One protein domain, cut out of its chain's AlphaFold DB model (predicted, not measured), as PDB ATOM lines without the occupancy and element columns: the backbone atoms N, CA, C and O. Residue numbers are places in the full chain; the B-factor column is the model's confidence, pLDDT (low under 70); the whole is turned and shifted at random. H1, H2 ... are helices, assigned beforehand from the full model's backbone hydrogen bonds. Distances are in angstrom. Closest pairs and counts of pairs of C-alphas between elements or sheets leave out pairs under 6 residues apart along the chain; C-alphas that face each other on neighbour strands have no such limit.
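Overview. This is residues 166 to 278 of the 399 residues of the protein "DNA helicase" of Mycobacterium ulcerans str. Harvey (UniProt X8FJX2). Two helices, H2 and H3, cross near their middles to make a small core, and a third, H4, sticks out far from them as an arm at the end of a long link. The first stretch, residues 166 to 179, runs along the side of H2 away from H3 and leads to the short helix H1 near the first end of H2, while a long looping stretch, residues 214 to 234, leads from the end of H2 back to the beginning of H3. The printed part has 113 residues with four named helices in the order H1, H2, H3, H4 and no named strand; its class is all helix, with 52 of the 113 residues, under half, in named elements. The whole is loose, with a radius of gyration of the C-alphas of 19.3 A, and flat, spanning 62 by 46 by 21 A, the arm adding to the longest span.

Along the chain. The printed part begins at Gly 166, with its C-alpha at (-30.104, 17.113, 13.562). H1 is residues 180 to 183. H2, the longest helix, is residues 193 to 213, 29.8 A from first to last C-alpha, beginning at C-alpha 193 at (-34.222, -11.661, -3.795). H3 is residues 235 to 247, 18.1 A long. H4 is residues 264 to 277, 20.1 A long, and ends at C-alpha 277 at (-77.910, -6.631, -15.358).

Arrangement. H1 and H2 are near each other, with 5 pairs of C-alphas within 10 A and the closest 8.2 A apart. H2 touches H3 with residues 197 to 205 alone. Their closest C-alphas are those of Gly 201 and Cys 241, 4.4 A apart. They run the same way at a steep tilt of 46 degrees. H1 is apart from H3, and H4 is apart from H1, H2 and H3. Between H2 and H3, residues 217 to 218 form a short antiparallel pairing with residues 221 to 222. In H2, H3 and H4 every O i to N i+4 pair is within hydrogen-bond range; H1, with 4 residues, is too short for such a pair.

Size, cuts and confidence. The C-alphas farthest apart are those of Asp 171 and Gln 278, 62.9 A. Residues 262 to 268, of which 264 to 268 belong to H4, and residues 271 to 278, of which 271 to 277 belong to H4, stand free. Without them the body has 98 residues and spans 50 by 46 by 21 A. The link from H1 to H2 is short; those from H2 to H3, 21 residues, and from H3 to H4, 16 residues, are long. The printed part has no cut. Its mean pLDDT is 90.7, and residues 256 to 258 are under 70.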
ATOM      1  N   GLY A 166     -29.534  17.896  12.458       94.43
ATOM      2  CA  GLY A 166     -30.104  17.113  13.562       94.43
ATOM      3  C   GLY A 166     -30.514  15.681  13.200       94.43
ATOM      4  O   GLY A 166     -31.089  14.995  14.039       94.43
ATOM      5  N   ALA A 167     -30.216  15.202  11.987       94.89
ATOM      6  CA  ALA A 167     -30.471  13.812  11.625       94.89
ATOM      7  C   ALA A 167     -29.538  12.852  12.396       94.89
ATOM      8  O   ALA A 167     -28.358  13.175  12.572       94.89
ATOM      9  N   PRO A 168     -29.991  11.636  12.768       95.02
ATOM     10  CA  PRO A 168     -29.146  10.636  13.439       95.02
ATOM     11  C   PRO A 168     -27.904  10.259  12.618       95.02
ATOM     12  O   PRO A 168     -26.855   9.921  13.160       95.02
ATOM     13  N   HIS A 169     -28.030  10.348  11.293       92.62
ATOM     14  CA  HIS A 169     -26.949  10.188  10.332       92.62
ATOM     15  C   HIS A 169     -26.992  11.355   9.343       92.62
ATOM     16  O   HIS A 169     -27.773  11.334   8.394       92.62
ATOM     17  N   ASN A 170     -26.163  12.374   9.576       89.63
ATOM     18  CA  ASN A 170     -26.222  13.644   8.846       89.63
ATOM     19  C   ASN A 170     -25.274  13.720   7.631       89.63
ATOM     20  O   ASN A 170     -24.974  14.812   7.158       89.63
ATOM     21  N   ASP A 171     -24.772  12.589   7.127       92.96
ATOM     22  CA  ASP A 171     -24.039  12.560   5.857       92.96
ATOM     23  C   ASP A 171     -25.012  12.696   4.679       92.96
ATOM     24  O   ASP A 171     -25.980  11.943   4.577       92.96
ATOM     25  N   ALA A 172     -24.723  13.621   3.758       93.43
ATOM     26  CA  ALA A 172     -25.584  13.912   2.607       93.43
ATOM     27  C   ALA A 172     -25.709  12.741   1.612       93.43
ATOM     28  O   ALA A 172     -26.704  12.636   0.900       93.43
ATOM     29  N   LEU A 173     -24.711  11.852   1.564       95.00
ATOM     30  CA  LEU A 173     -24.727  10.629   0.762       95.00
ATOM     31  C   LEU A 173     -24.343   9.444   1.648       95.00
ATOM     32  O   LEU A 173     -23.244   9.404   2.198       95.00
ATOM     33  N   ARG A 174     -25.241   8.463   1.758       94.60
ATOM     34  CA  ARG A 174     -25.065   7.274   2.601       94.60
ATOM     35  C   ARG A 174     -25.204   6.016   1.755       94.60
ATOM     36  O   ARG A 174     -26.226   5.817   1.106       94.60
ATOM     37  N   LEU A 175     -24.195   5.147   1.804       94.03
ATOM     38  CA  LEU A 175     -24.246   3.816   1.203       94.03
ATOM     39  C   LEU A 175     -24.484   2.774   2.300       94.03
ATOM     40  O   LEU A 175     -23.633   2.572   3.166       94.03
ATOM     41  N   ARG A 176     -25.636   2.100   2.263       93.90
ATOM     42  CA  ARG A 176     -25.979   1.019   3.198       93.90
ATOM     43  C   ARG A 176     -25.731  -0.328   2.526       93.90
ATOM     44  O   ARG A 176     -26.221  -0.573   1.427       93.90
ATOM     45  N   VAL A 177     -24.962  -1.201   3.177       93.32
ATOM     46  CA  VAL A 177     -24.543  -2.493   2.612       93.32
ATOM     47  C   VAL A 177     -25.014  -3.637   3.501       93.32
ATOM     48  O   VAL A 177     -24.587  -3.766   4.648       93.32
ATOM     49  N   VAL A 178     -25.839  -4.521   2.942       90.81
ATOM     50  CA  VAL A 178     -26.290  -5.745   3.613       90.81
ATOM     51  C   VAL A 178     -25.304  -6.870   3.305       90.81
ATOM     52  O   VAL A 178     -25.152  -7.291   2.157       90.81
ATOM     53  N   ARG A 179     -24.615  -7.383   4.327       89.94
ATOM     54  CA  ARG A 179     -23.704  -8.529   4.174       89.94
ATOM     55  C   ARG A 179     -24.499  -9.835   4.203       89.94
ATOM     56  O   ARG A 179     -25.444  -9.975   4.971       89.94
ATOM     57  N   ARG A 180     -24.061 -10.850   3.446       88.08
ATOM     58  CA  ARG A 180     -24.680 -12.196   3.454       88.08
ATOM     59  C   ARG A 180     -24.778 -12.802   4.861       88.08
ATOM     60  O   ARG A 180     -25.784 -13.429   5.184       88.08
ATOM     61  N   ALA A 181     -23.775 -12.546   5.703       87.40
ATOM     62  CA  ALA A 181     -23.747 -12.997   7.094       87.40
ATOM     63  C   ALA A 181     -24.920 -12.445   7.926       87.40
ATOM     64  O   ALA A 181     -25.457 -13.172   8.755       87.40
ATOM     65  N   THR A 182     -25.377 -11.214   7.653       87.02
ATOM     66  CA  THR A 182     -26.551 -10.597   8.300       87.02
ATOM     67  C   THR A 182     -27.835 -11.389   8.040       87.02
ATOM     68  O   THR A 182     -28.765 -11.350   8.835       87.02
ATOM     69  N   LEU A 183     -27.874 -12.149   6.942       87.15
ATOM     70  CA  LEU A 183     -29.009 -12.973   6.526       87.15
ATOM     71  C   LEU A 183     -28.762 -14.472   6.776       87.15
ATOM     72  O   LEU A 183     -29.412 -15.320   6.165       87.15
ATOM     73  N   GLY A 184     -27.785 -14.814   7.626       86.47
ATOM     74  CA  GLY A 184     -27.443 -16.199   7.966       86.47
ATOM     75  C   GLY A 184     -26.813 -17.000   6.819       86.47
ATOM     76  O   GLY A 184     -26.753 -18.227   6.889       86.47
ATOM     77  N   ARG A 185     -26.344 -16.338   5.753       83.46
ATOM     78  CA  ARG A 185     -25.719 -16.978   4.585       83.46
ATOM     79  C   ARG A 185     -24.203 -16.828   4.623       83.46
ATOM     80  O   ARG A 185     -23.678 -15.785   5.014       83.46
ATOM     81  N   ARG A 186     -23.487 -17.866   4.184       80.93
ATOM     82  CA  ARG A 186     -22.013 -17.883   4.130       80.93
ATOM     83  C   ARG A 186     -21.505 -17.897   2.690       80.93
ATOM     84  O   ARG A 186     -22.153 -18.446   1.803       80.93
ATOM     85  N   GLY A 187     -20.319 -17.324   2.481       77.81
ATOM     86  CA  GLY A 187     -19.609 -17.361   1.201       77.81
ATOM     87  C   GLY A 187     -20.442 -16.828   0.033       77.81
ATOM     88  O   GLY A 187     -20.986 -15.729   0.101       77.81
ATOM     89  N   ILE A 188     -20.548 -17.631  -1.026       81.81
ATOM     90  CA  ILE A 188     -21.261 -17.319  -2.275       81.81
ATOM     91  C   ILE A 188     -22.681 -17.904  -2.331       81.81
ATOM     92  O   ILE A 188     -23.261 -17.993  -3.407       81.81
ATOM     93  N   GLN A 189     -23.250 -18.326  -1.194       79.60
ATOM     94  CA  GLN A 189     -24.599 -18.898  -1.167       79.60
ATOM     95  C   GLN A 189     -25.624 -17.955  -1.814       79.60
ATOM     96  O   GLN A 189     -25.639 -16.748  -1.537       79.60
ATOM     97  N   ASN A 190     -26.493 -18.537  -2.649       83.90
ATOM     98  CA  ASN A 190     -27.584 -17.823  -3.301       83.90
ATOM     99  C   ASN A 190     -28.489 -17.176  -2.252       83.90
ATOM    100  O   ASN A 190     -28.934 -17.824  -1.300       83.90
ATOM    101  N   LEU A 191     -28.769 -15.893  -2.453       84.36
ATOM    102  CA  LEU A 191     -29.680 -15.131  -1.620       84.36
ATOM    103  C   LEU A 191     -30.972 -14.895  -2.408       84.36
ATOM    104  O   LEU A 191     -30.938 -14.164  -3.398       84.36
ATOM    105  N   PRO A 192     -32.104 -15.497  -1.999       88.31
ATOM    106  CA  PRO A 192     -33.389 -15.205  -2.613       88.31
ATOM    107  C   PRO A 192     -33.682 -13.707  -2.536       88.31
ATOM    108  O   PRO A 192     -33.655 -13.116  -1.456       88.31
ATOM    109  N   ILE A 193     -33.988 -13.104  -3.684       89.64
ATOM    110  CA  ILE A 193     -34.222 -11.661  -3.795       89.64
ATOM    111  C   ILE A 193     -35.366 -11.182  -2.889       89.64
ATOM    112  O   ILE A 193     -35.319 -10.068  -2.385       89.64
ATOM    113  N   ASP A 194     -36.357 -12.032  -2.611       91.24
ATOM    114  CA  ASP A 194     -37.489 -11.679  -1.749       91.24
ATOM    115  C   ASP A 194     -37.079 -11.516  -0.274       91.24
ATOM    116  O   ASP A 194     -37.561 -10.602   0.388       91.24
ATOM    117  N   ILE A 195     -36.099 -12.290   0.213       91.41
ATOM    118  CA  ILE A 195     -35.527 -12.093   1.559       91.41
ATOM    119  C   ILE A 195     -34.812 -10.739   1.634       91.41
ATOM    120  O   ILE A 195     -34.921 -10.028   2.632       91.41
ATOM    121  N   LEU A 196     -34.082 -10.380   0.572       92.29
ATOM    122  CA  LEU A 196     -33.378  -9.104   0.505       92.29
ATOM    123  C   LEU A 196     -34.360  -7.927   0.440       92.29
ATOM    124  O   LEU A 196     -34.163  -6.956   1.160       92.29
ATOM    125  N   ARG A 197     -35.431  -8.031  -0.356       94.04
ATOM    126  CA  ARG A 197     -36.495  -7.016  -0.440       94.04
ATOM    127  C   ARG A 197     -37.135  -6.743   0.912       94.04
ATOM    128  O   ARG A 197     -37.256  -5.586   1.297       94.04
ATOM    129  N   ASP A 198     -37.495  -7.795   1.643       92.86
ATOM    130  CA  ASP A 198     -38.097  -7.650   2.968       92.86
ATOM    131  C   ASP A 198     -37.114  -7.037   3.973       92.86
ATOM    132  O   ASP A 198     -37.495  -6.189   4.779       92.86
ATOM    133  N   HIS A 199     -35.840  -7.442   3.934       94.44
ATOM    134  CA  HIS A 199     -34.813  -6.866   4.800       94.44
ATOM    135  C   HIS A 199     -34.565  -5.383   4.491       94.44
ATOM    136  O   HIS A 199     -34.605  -4.570   5.409       94.44
ATOM    137  N   ILE A 200     -34.363  -5.029   3.216       95.58
ATOM    138  CA  ILE A 200     -34.150  -3.642   2.775       95.58
ATOM    139  C   ILE A 200     -35.364  -2.782   3.124       95.58
ATOM    140  O   ILE A 200     -35.186  -1.688   3.642       95.58
ATOM    141  N   GLY A 201     -36.587  -3.278   2.903       96.09
ATOM    142  CA  GLY A 201     -37.806  -2.552   3.255       96.09
ATOM    143  C   GLY A 201     -37.875  -2.214   4.748       96.09
ATOM    144  O   GLY A 201     -38.123  -1.063   5.100       96.09
ATOM    145  N   ARG A 202     -37.605  -3.186   5.634       96.28
ATOM    146  CA  ARG A 202     -37.596  -2.954   7.093       96.28
ATOM    147  C   ARG A 202     -36.464  -2.031   7.541       96.28
ATOM    148  O   ARG A 202     -36.689  -1.176   8.389       96.28
ATOM    149  N   ASP A 203     -35.267  -2.197   6.981       96.29
ATOM    150  CA  ASP A 203     -34.109  -1.345   7.276       96.29
ATOM    151  C   ASP A 203     -34.368   0.114   6.867       96.29
ATOM    152  O   ASP A 203     -34.154   1.030   7.658       96.29
ATOM    153  N   LEU A 204     -34.928   0.317   5.671       96.99
ATOM    154  CA  LEU A 204     -35.360   1.618   5.167       96.99
ATOM    155  C   LEU A 204     -36.428   2.247   6.068       96.99
ATOM    156  O   LEU A 204     -36.301   3.414   6.434       96.99
ATOM    157  N   ALA A 205     -37.454   1.484   6.458       97.69
ATOM    158  CA  ALA A 205     -38.507   1.983   7.341       97.69
ATOM    159  C   ALA A 205     -37.956   2.372   8.720       97.69
ATOM    160  O   ALA A 205     -38.342   3.404   9.267       97.69
ATOM    161  N   SER A 206     -37.003   1.600   9.255       96.95
ATOM    162  CA  SER A 206     -36.318   1.929  10.507       96.95
ATOM    163  C   SER A 206     -35.480   3.204  10.395       96.95
ATOM    164  O   SER A 206     -35.480   4.006  11.327       96.95
ATOM    165  N   ASP A 207     -34.760   3.404   9.288       96.72
ATOM    166  CA  ASP A 207     -33.925   4.593   9.077       96.72
ATOM    167  C   ASP A 207     -34.775   5.861   8.918       96.72
ATOM    168  O   ASP A 207     -34.512   6.875   9.565       96.72
ATOM    169  N   ILE A 208     -35.848   5.780   8.126       97.12
ATOM    170  CA  ILE A 208     -36.813   6.871   7.945       97.12
ATOM    171  C   ILE A 208     -37.546   7.169   9.257       97.12
ATOM    172  O   ILE A 208     -37.706   8.334   9.616       97.12
ATOM    173  N   GLY A 209     -37.947   6.139  10.008       97.00
ATOM    174  CA  GLY A 209     -38.570   6.301  11.321       97.00
ATOM    175  C   GLY A 209     -37.652   7.011  12.315       97.00
ATOM    176  O   GLY A 209     -38.081   7.952  12.981       97.00
ATOM    177  N   ALA A 210     -36.372   6.627  12.368       96.91
ATOM    178  CA  ALA A 210     -35.376   7.294  13.203       96.91
ATOM    179  C   ALA A 210     -35.153   8.757  12.784       96.91
ATOM    180  O   ALA A 210     -35.045   9.629  13.645       96.91
ATOM    181  N   LEU A 211     -35.126   9.044  11.477       96.91
ATOM    182  CA  LEU A 211     -35.021  10.408  10.962       96.91
ATOM    183  C   LEU A 211     -36.231  11.259  11.372       96.91
ATOM    184  O   LEU A 211     -36.048  12.338  11.933       96.91
ATOM    185  N   LEU A 212     -37.452  10.768  11.161       96.51
ATOM    186  CA  LEU A 212     -38.680  11.487  11.519       96.51
ATOM    187  C   LEU A 212     -38.811  11.707  13.036       96.51
ATOM    188  O   LEU A 212     -39.326  12.739  13.461       96.51
ATOM    189  N   ALA A 213     -38.309  10.780  13.856       96.24
ATOM    190  CA  ALA A 213     -38.330  10.887  15.317       96.24
ATOM    191  C   ALA A 213     -37.192  11.745  15.909       96.24
ATOM    192  O   ALA A 213     -37.216  12.050  17.100       96.24
ATOM    193  N   SER A 214     -36.188  12.131  15.113       96.25
ATOM    194  CA  SER A 214     -34.963  12.776  15.615       96.25
ATOM    195  C   SER A 214     -35.099  14.257  15.983       96.25
ATOM    196  O   SER A 214     -34.208  14.809  16.622       96.25
ATOM    197  N   GLY A 215     -36.181  14.921  15.561       95.64
ATOM    198  CA  GLY A 215     -36.278  16.382  15.626       95.64
ATOM    199  C   GLY A 215     -35.421  17.098  14.575       95.64
ATOM    200  O   GLY A 215     -35.169  18.296  14.708       95.64
ATOM    201  N   ALA A 216     -34.974  16.380  13.535       97.17
ATOM    202  CA  ALA A 216     -34.245  16.958  12.415       97.17
ATOM    203  C   ALA A 216     -35.009  18.122  11.766       97.17
ATOM    204  O   ALA A 216     -36.241  18.146  11.690       97.17
ATOM    205  N   THR A 217     -34.244  19.072  11.239       97.22
ATOM    206  CA  THR A 217     -34.762  20.198  10.467       97.22
ATOM    207  C   THR A 217     -34.228  20.151   9.046       97.22
ATOM    208  O   THR A 217     -33.096  19.730   8.807       97.22
ATOM    209  N   PHE A 218     -35.047  20.598   8.100       95.50
ATOM    210  CA  PHE A 218     -34.664  20.796   6.712       95.50
ATOM    211  C   PHE A 218     -34.934  22.249   6.328       95.50
ATOM    212  O   PHE A 218     -36.068  22.715   6.412       95.50
ATOM    213  N   ALA A 219     -33.889  22.984   5.944       94.08
ATOM    214  CA  ALA A 219     -33.965  24.419   5.652       94.08
ATOM    215  C   ALA A 219     -34.594  25.241   6.803       94.08
ATOM    216  O   ALA A 219     -35.375  26.161   6.575       94.08
ATOM    217  N   GLY A 220     -34.275  24.881   8.053       94.02
ATOM    218  CA  GLY A 220     -34.723  25.586   9.261       94.02
ATOM    219  C   GLY A 220     -36.130  25.235   9.758       94.02
ATOM    220  O   GLY A 220     -36.481  25.620  10.869       94.02
ATOM    221  N   ARG A 221     -36.929  24.474   8.998       96.52
ATOM    222  CA  ARG A 221     -38.222  23.942   9.469       96.52
ATOM    223  C   ARG A 221     -38.090  22.498   9.931       96.52
ATOM    224  O   ARG A 221     -37.217  21.780   9.453       96.52
ATOM    225  N   ALA A 222     -38.980  22.058  10.820       97.16
ATOM    226  CA  ALA A 222     -39.073  20.648  11.190       97.16
ATOM    227  C   ALA A 222     -39.249  19.777   9.934       97.16
ATOM    228  O   ALA A 222     -40.050  20.107   9.050       97.16
ATOM    229  N   LEU A 223     -38.470  18.699   9.854       96.75
ATOM    230  CA  LEU A 223     -38.547  17.738   8.762       96.75
ATOM    231  C   LEU A 223     -39.878  16.982   8.835       96.75
ATOM    232  O   LEU A 223     -40.320  16.566   9.906       96.75
ATOM    233  N   GLN A 224     -40.523  16.822   7.687       95.35
ATOM    234  CA  GLN A 224     -41.823  16.181   7.546       95.35
ATOM    235  C   GLN A 224     -41.734  14.993   6.582       95.35
ATOM    236  O   GLN A 224     -40.808  14.874   5.784       95.35
ATOM    237  N   ALA A 225     -42.716  14.092   6.635       94.33
ATOM    238  CA  ALA A 225     -42.722  12.895   5.790       94.33
ATOM    239  C   ALA A 225     -42.770  13.209   4.279       94.33
ATOM    240  O   ALA A 225     -42.234  12.446   3.484       94.33
ATOM    241  N   ASN A 226     -43.361  14.340   3.877       93.91
ATOM    242  CA  ASN A 226     -43.397  14.806   2.483       93.91
ATOM    243  C   ASN A 226     -42.031  15.277   1.945       93.91
ATOM    244  O   ASN A 226     -41.908  15.489   0.741       93.91
ATOM    245  N   ASP A 227     -41.020  15.414   2.805       94.94
ATOM    246  CA  ASP A 227     -39.645  15.743   2.412       94.94
ATOM    247  C   ASP A 227     -38.838  14.512   1.994       94.94
ATOM    248  O   ASP A 227     -37.718  14.636   1.498       94.94
ATOM    249  N   ILE A 228     -39.386  13.317   2.223       95.93
ATOM    250  CA  ILE A 228     -38.708  12.049   1.997       95.93
ATOM    251  C   ILE A 228     -39.326  11.374   0.776       95.93
ATOM    252  O   ILE A 228     -40.519  11.077   0.743       95.93
ATOM    253  N   ALA A 229     -38.488  11.078  -0.213       96.01
ATOM    254  CA  ALA A 229     -38.863  10.289  -1.379       96.01
ATOM    255  C   ALA A 229     -38.074   8.975  -1.401       96.01
ATOM    256  O   ALA A 229     -36.864   8.958  -1.177       96.01
ATOM    257  N   VAL A 230     -38.763   7.874  -1.709       95.87
ATOM    258  CA  VAL A 230     -38.151   6.557  -1.923       95.87
ATOM    259  C   VAL A 230     -38.248   6.226  -3.406       95.87
ATOM    260  O   VAL A 230     -39.339   6.006  -3.928       95.87
ATOM    261  N   ILE A 231     -37.103   6.208  -4.086       94.60
ATOM    262  CA  ILE A 231     -37.008   5.898  -5.516       94.60
ATOM    263  C   ILE A 231     -36.662   4.416  -5.661       94.60
ATOM    264  O   ILE A 231     -35.714   3.934  -5.040       94.60
ATOM    265  N   VAL A 232     -37.422   3.690  -6.482       93.09
ATOM    266  CA  VAL A 232     -37.177   2.274  -6.787       93.09
ATOM    267  C   VAL A 232     -37.283   2.014  -8.286       93.09
ATOM    268  O   VAL A 232     -37.959   2.749  -8.999       93.09
ATOM    269  N   GLU A 233     -36.658   0.935  -8.755       88.78
ATOM    270  CA  GLU A 233     -36.706   0.528 -10.166       88.78
ATOM    271  C   GLU A 233     -38.004  -0.219 -10.520       88.78
ATOM    272  O   GLU A 233     -38.562  -0.026 -11.597       88.78
ATOM    273  N   LYS A 234     -38.499  -1.093  -9.627       88.76
ATOM    274  CA  LYS A 234     -39.622  -2.003  -9.918       88.76
ATOM    275  C   LYS A 234     -40.757  -1.848  -8.919       88.76
ATOM    276  O   LYS A 234     -40.542  -1.735  -7.712       88.76
ATOM    277  N   HIS A 235     -41.989  -2.008  -9.399       88.87
ATOM    278  CA  HIS A 235     -43.198  -1.988  -8.568       88.87
ATOM    279  C   HIS A 235     -43.177  -3.009  -7.418       88.87
ATOM    280  O   HIS A 235     -43.663  -2.729  -6.323       88.87
ATOM    281  N   LYS A 236     -42.557  -4.186  -7.613       90.09
ATOM    282  CA  LYS A 236     -42.410  -5.185  -6.537       90.09
ATOM    283  C   LYS A 236     -41.579  -4.650  -5.361       90.09
ATOM    284  O   LYS A 236     -41.916  -4.943  -4.215       90.09
ATOM    285  N   ASP A 237     -40.541  -3.862  -5.638       92.28
ATOM    286  CA  ASP A 237     -39.680  -3.261  -4.616       92.28
ATOM    287  C   ASP A 237     -40.405  -2.105  -3.911       92.28
ATOM    288  O   ASP A 237     -40.358  -2.004  -2.683       92.28
ATOM    289  N   ALA A 238     -41.176  -1.308  -4.663       92.73
ATOM    290  CA  ALA A 238     -42.021  -0.257  -4.094       92.73
ATOM    291  C   ALA A 238     -43.048  -0.823  -3.107       92.73
ATOM    292  O   ALA A 238     -43.179  -0.315  -1.997       92.73
ATOM    293  N   ARG A 239     -43.740  -1.912  -3.477       91.35
ATOM    294  CA  ARG A 239     -44.714  -2.583  -2.600       91.35
ATOM    295  C   ARG A 239     -44.078  -3.077  -1.302       91.35
ATOM    296  O   ARG A 239     -44.692  -2.960  -0.245       91.35
ATOM    297  N   ALA A 240     -42.860  -3.619  -1.369       93.31
ATOM    298  CA  ALA A 240     -42.134  -4.067  -0.182       93.31
ATOM    299  C   ALA A 240     -41.779  -2.893   0.748       93.31
ATOM    300  O   ALA A 240     -42.021  -2.986   1.951       93.31
ATOM    301  N   CYS A 241     -41.284  -1.779   0.196       95.56
ATOM    302  CA  CYS A 241     -40.976  -0.569   0.967       95.56
ATOM    303  C   CYS A 241     -42.238   0.061   1.571       95.56
ATOM    304  O   CYS A 241     -42.259   0.370   2.757       95.56
ATOM    305  N   HIS A 242     -43.308   0.192   0.780       94.76
ATOM    306  CA  HIS A 242     -44.590   0.733   1.230       94.76
ATOM    307  C   HIS A 242     -45.166  -0.083   2.391       94.76
ATOM    308  O   HIS A 242     -45.538   0.483   3.412       94.76
ATOM    309  N   ARG A 243     -45.187  -1.419   2.278       94.33
ATOM    310  CA  ARG A 243     -45.635  -2.292   3.371       94.33
ATOM    311  C   ARG A 243     -44.788  -2.105   4.629       94.33
ATOM    312  O   ARG A 243     -45.355  -1.924   5.694       94.33
ATOM    313  N   ALA A 244     -43.460  -2.091   4.509       96.91
ATOM    314  CA  ALA A 244     -42.582  -1.914   5.664       96.91
ATOM    315  C   ALA A 244     -42.758  -0.547   6.356       96.91
ATOM    316  O   ALA A 244     -42.702  -0.477   7.581       96.91
ATOM    317  N   LEU A 245     -43.002   0.523   5.590       96.83
ATOM    318  CA  LEU A 245     -43.318   1.850   6.129       96.83
ATOM    319  C   LEU A 245     -44.663   1.848   6.868       96.83
ATOM    320  O   LEU A 245     -44.727   2.303   8.009       96.83
ATOM    321  N   THR A 246     -45.703   1.266   6.265       95.38
ATOM    322  CA  THR A 246     -47.029   1.137   6.884       95.38
ATOM    323  C   THR A 246     -46.988   0.287   8.156       95.38
ATOM    324  O   THR A 246     -47.565   0.683   9.166       95.38
ATOM    325  N   ASP A 247     -46.254  -0.830   8.149       95.93
ATOM    326  CA  ASP A 247     -46.057  -1.696   9.320       95.93
ATOM    327  C   ASP A 247     -45.330  -0.960  10.463       95.93
ATOM    328  O   ASP A 247     -45.569  -1.240  11.638       95.93
ATOM    329  N   ALA A 248     -44.470   0.013  10.135       95.29
ATOM    330  CA  ALA A 248     -43.801   0.895  11.095       95.29
ATOM    331  C   ALA A 248     -44.651   2.114  11.520       95.29
ATOM    332  O   ALA A 248     -44.186   2.941  12.303       95.29
ATOM    333  N   GLY A 249     -45.883   2.248  11.013       94.78
ATOM    334  CA  GLY A 249     -46.776   3.375  11.299       94.78
ATOM    335  C   GLY A 249     -46.433   4.670  10.553       94.78
ATOM    336  O   GLY A 249     -46.933   5.734  10.916       94.78
ATOM    337  N   ILE A 250     -45.589   4.606   9.519       94.62
ATOM    338  CA  ILE A 250     -45.180   5.755   8.706       94.62
ATOM    339  C   ILE A 250     -46.078   5.823   7.470       94.62
ATOM    340  O   ILE A 250     -46.095   4.910   6.646       94.62
ATOM    341  N   HIS A 251     -46.820   6.921   7.322       92.15
ATOM    342  CA  HIS A 251     -47.700   7.112   6.173       92.15
ATOM    343  C   HIS A 251     -46.883   7.303   4.887       92.15
ATOM    344  O   HIS A 251     -46.107   8.252   4.772       92.15
ATOM    345  N   ALA A 252     -47.104   6.434   3.903       93.53
ATOM    346  CA  ALA A 252     -46.462   6.484   2.596       93.53
ATOM    347  C   ALA A 252     -47.521   6.487   1.487       93.53
ATOM    348  O   ALA A 252     -48.572   5.868   1.620       93.53
ATOM    349  N   VAL A 253     -47.241   7.187   0.387       91.43
ATOM    350  CA  VAL A 253     -48.092   7.185  -0.808       91.43
ATOM    351  C   VAL A 253     -47.385   6.400  -1.901       91.43
ATOM    352  O   VAL A 253     -46.211   6.633  -2.181       91.43
ATOM    353  N   TYR A 254     -48.107   5.474  -2.527       84.95
ATOM    354  CA  TYR A 254     -47.604   4.643  -3.612       84.95
ATOM    355  C   TYR A 254     -48.593   4.668  -4.780       84.95
ATOM    356  O   TYR A 254     -49.749   4.289  -4.629       84.95
ATOM    357  N   THR A 255     -48.138   5.136  -5.944       75.19
ATOM    358  CA  THR A 255     -48.972   5.337  -7.144       75.19
ATOM    359  C   THR A 255     -48.748   4.283  -8.232       75.19
ATOM    360  O   THR A 255     -49.249   4.434  -9.342       75.19
ATOM    361  N   GLY A 256     -48.008   3.208  -7.947       63.79
ATOM    362  CA  GLY A 256     -47.691   2.187  -8.943       63.79
ATOM    363  C   GLY A 256     -48.608   0.967  -8.871       63.79
ATOM    364  O   GLY A 256     -48.674   0.296  -7.852       63.79
ATOM    365  N   ASP A 257     -49.184   0.551  -9.992       62.31
ATOM    366  CA  ASP A 257     -49.443  -0.878 -10.244       62.31
ATOM    367  C   ASP A 257     -50.629  -1.543  -9.512       62.31
ATOM    368  O   ASP A 257     -50.772  -2.762  -9.581       62.31
ATOM    369  N   THR A 258     -51.491  -0.793  -8.823       59.77
ATOM    370  CA  THR A 258     -52.825  -1.312  -8.473       59.77
ATOM    371  C   THR A 258     -53.780  -0.904  -9.575       59.77
ATOM    372  O   THR A 258     -54.263   0.228  -9.595       59.77
ATOM    373  N   ASP A 259     -54.024  -1.822 -10.510       70.23
ATOM    374  CA  ASP A 259     -55.199  -1.717 -11.360       70.23
ATOM    375  C   ASP A 259     -56.419  -1.640 -10.436       70.23
ATOM    376  O   ASP A 259     -56.603  -2.509  -9.578       70.23
ATOM    377  N   VAL A 260     -57.223  -0.587 -10.576       80.06
ATOM    378  CA  VAL A 260     -58.449  -0.418  -9.789       80.06
ATOM    379  C   VAL A 260     -59.334  -1.653  -9.955       80.06
ATOM    380  O   VAL A 260     -59.927  -2.089  -8.970       80.06
ATOM    381  N   PHE A 261     -59.322  -2.283 -11.136       81.64
ATOM    382  CA  PHE A 261     -60.056  -3.515 -11.431       81.64
ATOM    383  C   PHE A 261     -59.569  -4.748 -10.652       81.64
ATOM    384  O   PHE A 261     -60.285  -5.736 -10.593       81.64
ATOM    385  N   SER A 262     -58.385  -4.703 -10.035       80.20
ATOM    386  CA  SER A 262     -57.849  -5.790  -9.196       80.20
ATOM    387  C   SER A 262     -58.124  -5.617  -7.696       80.20
ATOM    388  O   SER A 262     -57.618  -6.385  -6.874       80.20
ATOM    389  N   SER A 263     -58.867  -4.575  -7.317       83.49
ATOM    390  CA  SER A 263     -59.191  -4.284  -5.918       83.49
ATOM    391  C   SER A 263     -60.419  -5.062  -5.435       83.49
ATOM    392  O   SER A 263     -61.343  -5.291  -6.206       83.49
ATOM    393  N   GLU A 264     -60.478  -5.378  -4.132       84.39
ATOM    394  CA  GLU A 264     -61.673  -5.984  -3.498       84.39
ATOM    395  C   GLU A 264     -62.929  -5.133  -3.762       84.39
ATOM    396  O   GLU A 264     -63.996  -5.657  -4.048       84.39
ATOM    397  N   ALA A 265     -62.781  -3.804  -3.781       88.13
ATOM    398  CA  ALA A 265     -63.876  -2.899  -4.107       88.13
ATOM    399  C   ALA A 265     -64.368  -3.047  -5.558       88.13
ATOM    400  O   ALA A 265     -65.559  -2.889  -5.805       88.13
ATOM    401  N   ALA A 266     -63.484  -3.319  -6.524       90.01
ATOM    402  CA  ALA A 266     -63.898  -3.556  -7.904       90.01
ATOM    403  C   ALA A 266     -64.615  -4.897  -8.062       90.01
ATOM    404  O   ALA A 266     -65.608  -4.941  -8.781       90.01
ATOM    405  N   ASP A 267     -64.169  -5.937  -7.353       88.13
ATOM    406  CA  ASP A 267     -64.882  -7.218  -7.290       88.13
ATOM    407  C   ASP A 267     -66.305  -7.021  -6.726       88.13
ATOM    408  O   ASP A 267     -67.277  -7.499  -7.314       88.13
ATOM    409  N   ASP A 268     -66.448  -6.253  -5.641       90.19
ATOM    410  CA  ASP A 268     -67.747  -5.930  -5.036       90.19
ATOM    411  C   ASP A 268     -68.650  -5.112  -5.982       90.19
ATOM    412  O   ASP A 268     -69.845  -5.388  -6.115       90.19
ATOM    413  N   TRP A 269     -68.091  -4.105  -6.664       92.60
ATOM    414  CA  TRP A 269     -68.833  -3.292  -7.635       92.60
ATOM    415  C   TRP A 269     -69.246  -4.090  -8.866       92.60
ATOM    416  O   TRP A 269     -70.362  -3.908  -9.353       92.60
ATOM    417  N   LEU A 270     -68.376  -4.966  -9.368       90.63
ATOM    418  CA  LEU A 270     -68.690  -5.836 -10.492       90.63
ATOM    419  C   LEU A 270     -69.835  -6.782 -10.124       90.63
ATOM    420  O   LEU A 270     -70.810  -6.847 -10.867       90.63
ATOM    421  N   ALA A 271     -69.774  -7.413  -8.948       87.45
ATOM    422  CA  ALA A 271     -70.855  -8.261  -8.452       87.45
ATOM    423  C   ALA A 271     -72.190  -7.495  -8.353       87.45
ATOM    424  O   ALA A 271     -73.233  -7.997  -8.774       87.45
ATOM    425  N   LEU A 272     -72.168  -6.247  -7.867       89.90
ATOM    426  CA  LEU A 272     -73.363  -5.399  -7.801       89.90
ATOM    427  C   LEU A 272     -73.922  -5.049  -9.193       89.90
ATOM    428  O   LEU A 272     -75.134  -5.099  -9.399       89.90
ATOM    429  N   LEU A 273     -73.058  -4.691 -10.147       92.33
ATOM    430  CA  LEU A 273     -73.468  -4.360 -11.515       92.33
ATOM    431  C   LEU A 273     -74.025  -5.587 -12.253       92.33
ATOM    432  O   LEU A 273     -75.047  -5.475 -12.926       92.33
ATOM    433  N   GLU A 274     -73.412  -6.760 -12.081       89.21
ATOM    434  CA  GLU A 274     -73.904  -8.029 -12.632       89.21
ATOM    435  C   GLU A 274     -75.261  -8.428 -12.032       89.21
ATOM    436  O   GLU A 274     -76.128  -8.936 -12.747       89.21
ATOM    437  N   ALA A 275     -75.491  -8.149 -10.745       87.62
ATOM    438  CA  ALA A 275     -76.789  -8.362 -10.110       87.62
ATOM    439  C   ALA A 275     -77.890  -7.447 -10.685       87.62
ATOM    440  O   ALA A 275     -79.043  -7.875 -10.775       87.62
ATOM    441  N   PHE A 276     -77.558  -6.220 -11.107       90.39
ATOM    442  CA  PHE A 276     -78.506  -5.324 -11.784       90.39
ATOM    443  C   PHE A 276     -78.771  -5.708 -13.242       90.39
ATOM    444  O   PHE A 276     -79.912  -5.598 -13.689       90.39
ATOM    445  N   ASP A 277     -77.755  -6.173 -13.972       90.76
ATOM    446  CA  ASP A 277     -77.910  -6.631 -15.358       90.76
ATOM    447  C   ASP A 277     -78.697  -7.955 -15.435       90.76
ATOM    448  O   ASP A 277     -79.550  -8.138 -16.305       90.76
ATOM    449  N   GLN A 278     -78.459  -8.883 -14.495       85.49
ATOM    450  CA  GLN A 278     -79.025 -10.241 -14.509       85.49
ATOM    451  C   GLN A 278     -79.566 -10.684 -13.133       85.49
ATOM    452  O   GLN A 278     -79.070 -11.647 -12.536       85.49
TER     453      GLN A 278